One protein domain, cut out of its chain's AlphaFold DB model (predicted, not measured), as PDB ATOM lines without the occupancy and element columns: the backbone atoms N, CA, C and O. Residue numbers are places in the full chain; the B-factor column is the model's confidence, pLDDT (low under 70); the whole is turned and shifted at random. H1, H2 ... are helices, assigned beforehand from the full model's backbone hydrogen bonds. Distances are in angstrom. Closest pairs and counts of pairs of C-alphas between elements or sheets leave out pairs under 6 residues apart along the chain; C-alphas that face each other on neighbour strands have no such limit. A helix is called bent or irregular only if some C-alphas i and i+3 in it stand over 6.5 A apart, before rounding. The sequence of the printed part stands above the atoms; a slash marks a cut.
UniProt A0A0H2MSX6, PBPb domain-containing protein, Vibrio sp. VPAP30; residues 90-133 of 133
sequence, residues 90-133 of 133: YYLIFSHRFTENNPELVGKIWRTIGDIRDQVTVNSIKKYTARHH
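Overview. This is residues 90 to 133 of the 133 residues of the protein "PBPb domain-containing protein" of Vibrio sp. VPAP30 (UniProt A0A0H2MSX6). The printed part makes an open hook: residues 90 to 95 lead into the short helix H1, where the course turns back into one long helix, H2, sharply bent between its arms H2a and H2b. The 44 residues hold two named helices, H1 then H2, and no named strand; the class is all helix. The whole is only just extended, close to loose, with a radius of gyration of the C-alphas of 14.1 A, and elongated, spanning 41 by 22 by 13 A.

Arrangement. H1, residues 96 to 101, and H2a, residues 103 to 115, are close but not clearly touching; their closest C-alphas, of Thr 99 and Val 106, are 6.4 A apart. Their lines are about perpendicular, at 74 degrees. H2b, residues 118 to 129, is about perpendicular to H2a, at 81 degrees. H1 and H2b are apart. In H1 and H2a every O i to N i+4 pair is within hydrogen-bond range, in H2b 5 of 8.

Along the chain. H1 begins at C-alpha 96 (211.599, 228.155, 217.884) and is 8.6 A long. H2, residues 103 to 129, was assigned as one helix by its hydrogen bonds but is bent: C-alphas 115 and 118 are 7.8 A apart. H2a is 18.5 A long; H2b, 18.1 A, ends at C-alpha 129 (208.413, 197.298, 205.673).

Size, cuts and confidence. The farthest C-alphas, of Glu 100 and His 133, are 41.6 A apart. The printed part has no cut, and the link from H1 to H2 is tight. Residue 90 and residues 121 to 133 have pLDDT under 70.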
ATOM      1  N   TYR A  90     201.563 211.914 215.143       68.44
ATOM      2  CA  TYR A  90     202.933 212.361 214.925       68.44
ATOM      3  C   TYR A  90     202.918 213.738 214.266       68.44
ATOM      4  O   TYR A  90     202.178 213.971 213.311       68.44
ATOM      5  N   TYR A  91     203.756 214.629 214.780       78.50
ATOM      6  CA  TYR A  91     203.872 216.005 214.322       78.50
ATOM      7  C   TYR A  91     205.314 216.282 213.907       78.50
ATOM      8  O   TYR A  91     206.255 215.812 214.548       78.50
ATOM      9  N   LEU A  92     205.485 217.053 212.834       83.06
ATOM     10  CA  LEU A  92     206.783 217.601 212.471       83.06
ATOM     11  C   LEU A  92     207.100 218.763 213.418       83.06
ATOM     12  O   LEU A  92     206.367 219.748 213.457       83.06
ATOM     13  N   ILE A  93     208.172 218.648 214.198       84.75
ATOM     14  CA  ILE A  93     208.572 219.687 215.152       84.75
ATOM     15  C   ILE A  93     209.599 220.608 214.488       84.75
ATOM     16  O   ILE A  93     210.576 220.142 213.904       84.75
ATOM     17  N   PHE A  94     209.389 221.918 214.616       90.12
ATOM     18  CA  PHE A  94     210.319 222.960 214.180       90.12
ATOM     19  C   PHE A  94     210.955 223.629 215.400       90.12
ATOM     20  O   PHE A  94     210.299 223.795 216.429       90.12
ATOM     21  N   SER A  95     212.220 224.045 215.302       94.00
ATOM     22  CA  SER A  95     212.832 224.845 216.368       94.00
ATOM     23  C   SER A  95     212.164 226.222 216.463       94.00
ATOM     24  O   SER A  95     211.672 226.754 215.461       94.00
ATOM     25  N   HIS A  96     212.177 226.823 217.659       93.38
ATOM     26  CA  HIS A  96     211.599 228.155 217.884       93.38
ATOM     27  C   HIS A  96     212.189 229.190 216.922       93.38
ATOM     28  O   HIS A  96     211.455 229.791 216.142       93.38
ATOM     29  N   ARG A  97     213.525 229.268 216.850       96.44
ATOM     30  CA  ARG A  97     214.240 230.181 215.945       96.44
ATOM     31  C   ARG A  97     213.872 229.981 214.470       96.44
ATOM     32  O   ARG A  97     213.801 230.949 213.721       96.44
ATOM     33  N   PHE A  98     213.685 228.740 214.018       96.62
ATOM     34  CA  PHE A  98     213.306 228.489 212.624       96.62
ATOM     35  C   PHE A  98     211.883 228.970 212.340       96.62
ATOM     36  O   PHE A  98     211.654 229.599 211.309       96.62
ATOM     37  N   THR A  99     210.963 228.701 213.269       94.56
ATOM     38  CA  THR A  99     209.555 229.105 213.171       94.56
ATOM     39  C   THR A  99     209.405 230.621 213.170       94.56
ATOM     40  O   THR A  99     208.702 231.155 212.319       94.56
ATOM     41  N   GLU A 100     210.114 231.312 214.063       96.25
ATOM     42  CA  GLU A 100     210.117 232.778 214.152       96.25
ATOM     43  C   GLU A 100     210.654 233.431 212.875       96.25
ATOM     44  O   GLU A 100     210.078 234.397 212.383       96.25
ATOM     45  N   ASN A 101     211.721 232.872 212.297       97.88
ATOM     46  CA  ASN A 101     212.338 233.426 211.092       97.88
ATOM     47  C   ASN A 101     211.606 233.048 209.793       97.88
ATOM     48  O   ASN A 101     211.838 233.683 208.769       97.88
ATOM     49  N   ASN A 102     210.771 232.000 209.793       97.12
ATOM     50  CA  ASN A 102     210.139 231.466 208.578       97.12
ATOM     51  C   ASN A 102     208.656 231.081 208.784       97.12
ATOM     52  O   ASN A 102     208.264 229.958 208.437       97.12
ATOM     53  N   PRO A 103     207.803 231.973 209.318       96.12
ATOM     54  CA  PRO A 103     206.431 231.623 209.690       96.12
ATOM     55  C   PRO A 103     205.592 231.167 208.486       96.12
ATOM     56  O   PRO A 103     204.855 230.184 208.572       96.12
ATOM     57  N   GLU A 104     205.753 231.815 207.329       97.31
ATOM     58  CA  GLU A 104     205.028 231.449 206.107       97.31
ATOM     59  C   GLU A 104     205.425 230.069 205.574       97.31
ATOM     60  O   GLU A 104     204.564 229.292 205.154       97.31
ATOM     61  N   LEU A 105     206.722 229.742 205.614       96.31
ATOM     62  CA  LEU A 105     207.226 228.446 205.163       96.31
ATOM     63  C   LEU A 105     206.725 227.325 206.071       96.31
ATOM     64  O   LEU A 105     206.232 226.318 205.567       96.31
ATOM     65  N   VAL A 106     206.792 227.513 207.393       95.38
ATOM     66  CA  VAL A 106     206.229 226.561 208.361       95.38
ATOM     67  C   VAL A 106     204.736 226.357 208.096       95.38
ATOM     68  O   VAL A 106     204.281 225.217 207.989       95.38
ATOM     69  N   GLY A 107     203.981 227.440 207.887       94.69
ATOM     70  CA  GLY A 107     202.562 227.363 207.540       94.69
ATOM     71  C   GLY A 107     202.293 226.656 206.206       94.69
ATOM     72  O   GLY A 107     201.303 225.938 206.067       94.69
ATOM     73  N   LYS A 108     203.163 226.823 205.204       95.88
ATOM     74  CA  LYS A 108     203.063 226.106 203.925       95.88
ATOM     75  C   LYS A 108     203.342 224.613 204.096       95.88
ATOM     76  O   LYS A 108     202.572 223.813 203.577       95.88
ATOM     77  N   ILE A 109     204.375 224.240 204.855       93.31
ATOM     78  CA  ILE A 109     204.700 222.835 205.139       93.31
ATOM     79  C   ILE A 109     203.527 222.155 205.846       93.31
ATOM     80  O   ILE A 109     203.105 221.085 205.415       93.31
ATOM     81  N   TRP A 110     202.953 222.783 206.875       92.19
ATOM     82  CA  TRP A 110     201.802 222.220 207.583       92.19
ATOM     83  C   TRP A 110     200.575 222.028 206.692       92.19
ATOM     84  O   TRP A 110     199.944 220.976 206.770       92.19
ATOM     85  N   ARG A 111     200.268 222.997 205.819       92.56
ATOM     86  CA  ARG A 111     199.178 222.862 204.839       92.56
ATOM     87  C   ARG A 111     199.426 221.701 203.886       92.56
ATOM     88  O   ARG A 111     198.584 220.822 203.782       92.56
ATOM     89  N   THR A 112     200.615 221.639 203.291       91.69
ATOM     90  CA  THR A 112     200.981 220.541 202.390       91.69
ATOM     91  C   THR A 112     200.920 219.186 203.090       91.69
ATOM     92  O   THR A 112     200.411 218.241 202.500       91.69
ATOM     93  N   ILE A 113     201.387 219.077 204.341       87.44
ATOM     94  CA  ILE A 113     201.237 217.848 205.134       87.44
ATOM     95  C   ILE A 113     199.755 217.491 205.270       87.44
ATOM     96  O   ILE A 113     199.412 216.340 205.032       87.44
ATOM     97  N   GLY A 114     198.892 218.451 205.615       85.56
ATOM     98  CA  GLY A 114     197.445 218.244 205.705       85.56
ATOM     99  C   GLY A 114     196.837 217.708 204.407       85.56
ATOM    100  O   GLY A 114     196.106 216.725 204.449       85.56
ATOM    101  N   ASP A 115     197.216 218.289 203.269       88.12
ATOM    102  CA  ASP A 115     196.680 217.928 201.953       88.12
ATOM    103  C   ASP A 115     197.083 216.510 201.507       88.12
ATOM    104  O   ASP A 115     196.313 215.822 200.840       88.12
ATOM    105  N   ILE A 116     198.293 216.057 201.864       85.81
ATOM    106  CA  ILE A 116     198.846 214.783 201.368       85.81
ATOM    107  C   ILE A 116     198.805 213.645 202.391       85.81
ATOM    108  O   ILE A 116     199.104 212.503 202.034       85.81
ATOM    109  N   ARG A 117     198.497 213.928 203.667       77.25
ATOM    110  CA  ARG A 117     198.673 212.986 204.786       77.25
ATOM    111  C   ARG A 117     198.030 211.635 204.514       77.25
ATOM    112  O   ARG A 117     198.701 210.609 204.645       77.25
ATOM    113  N   ASP A 118     196.765 211.634 204.125       72.25
ATOM    114  CA  ASP A 118     195.992 210.403 203.981       72.25
ATOM    115  C   ASP A 118     196.506 209.576 202.795       72.25
ATOM    116  O   ASP A 118     196.757 208.376 202.919       72.25
ATOM    117  N   GLN A 119     196.802 210.242 201.678       74.44
ATOM    118  CA  GLN A 119     197.339 209.609 200.475       74.44
ATOM    119  C   GLN A 119     198.737 209.010 200.703       74.44
ATOM    120  O   GLN A 119     199.032 207.896 200.260       74.44
ATOM    121  N   VAL A 120     199.622 209.740 201.387       71.31
ATOM    122  CA  VAL A 120     200.996 209.292 201.653       71.31
ATOM    123  C   VAL A 120     201.018 208.183 202.696       71.31
ATOM    124  O   VAL A 120     201.801 207.246 202.541       71.31
ATOM    125  N   THR A 121     200.161 208.238 203.719       65.44
ATOM    126  CA  THR A 121     200.099 207.204 204.767       65.44
ATOM    127  C   THR A 121     199.789 205.834 204.164       65.44
ATOM    128  O   THR A 121     200.512 204.874 204.425       65.44
ATOM    129  N   VAL A 122     198.799 205.753 203.271       62.06
ATOM    130  CA  VAL A 122     198.412 204.500 202.596       62.06
ATOM    131  C   VAL A 122     199.550 203.923 201.741       62.06
ATOM    132  O   VAL A 122     199.781 202.714 201.732       62.06
ATOM    133  N   ASN A 123     200.297 204.779 201.041       59.66
ATOM    134  CA  ASN A 123     201.345 204.351 200.108       59.66
ATOM    135  C   ASN A 123     202.694 204.069 200.784       59.66
ATOM    136  O   ASN A 123     203.462 203.227 200.316       59.66
ATOM    137  N   SER A 124     203.001 204.763 201.881       58.22
ATOM    138  CA  SER A 124     204.320 204.700 202.525       58.22
ATOM    139  C   SER A 124     204.480 203.491 203.436       58.22
ATOM    140  O   SER A 124     205.595 202.985 203.547       58.22
ATOM    141  N   ILE A 125     203.390 202.982 204.027       54.12
ATOM    142  CA  ILE A 125     203.424 201.770 204.866       54.12
ATOM    143  C   ILE A 125     204.096 200.616 204.109       54.12
ATOM    144  O   ILE A 125     205.017 200.011 204.638       54.12
ATOM    145  N   LYS A 126     203.771 200.427 202.823       50.50
ATOM    146  CA  LYS A 126     204.355 199.373 201.971       50.50
ATOM    147  C   LYS A 126     205.867 199.508 201.739       50.50
ATOM    148  O   LYS A 126     206.539 198.522 201.456       50.50
ATOM    149  N   LYS A 127     206.416 200.728 201.796       48.78
ATOM    150  CA  LYS A 127     207.820 201.011 201.443       48.78
ATOM    151  C   LYS A 127     208.771 200.881 202.634       48.78
ATOM    152  O   LYS A 127     209.947 200.579 202.430       48.78
ATOM    153  N   TYR A 128     208.288 201.124 203.853       45.50
ATOM    154  CA  TYR A 128     209.109 201.040 205.065       45.50
ATOM    155  C   TYR A 128     209.223 199.615 205.616       45.50
ATOM    156  O   TYR A 128     210.260 199.295 206.192       45.50
ATOM    157  N   THR A 129     208.254 198.730 205.366       42.41
ATOM    158  CA  THR A 129     208.413 197.298 205.673       42.41
ATOM    159  C   THR A 129     209.367 196.584 204.715       42.41
ATOM    160  O   THR A 129     210.131 195.727 205.146       42.41
ATOM    161  N   ALA A 130     209.447 197.012 203.452       43.56
ATOM    162  CA  ALA A 130     210.314 196.395 202.442       43.56
ATOM    163  C   ALA A 130     211.822 196.726 202.562       43.56
ATOM    164  O   ALA A 130     212.624 196.208 201.789       43.56
ATOM    165  N   ARG A 131     212.246 197.626 203.465       35.53
ATOM    166  CA  ARG A 131     213.651 198.095 203.560       35.53
ATOM    167  C   ARG A 131     214.462 197.506 204.717       35.53
ATOM    168  O   ARG A 131     215.622 197.875 204.873       35.53
ATOM    169  N   HIS A 132     213.887 196.590 205.490       37.72
ATOM    170  CA  HIS A 132     214.579 195.896 206.584       37.72
ATOM    171  C   HIS A 132     214.777 194.391 206.320       37.72
ATOM    172  O   HIS A 132     214.821 193.610 207.269       37.72
ATOM    173  N   HIS A 133     214.891 193.999 205.044       33.34
ATOM    174  CA  HIS A 133     215.340 192.661 204.637       33.34
ATOM    175  C   HIS A 133     216.845 192.479 204.841       33.34
ATOM    176  O   HIS A 133     217.598 193.416 204.488       33.34
TER     177      HIS A 133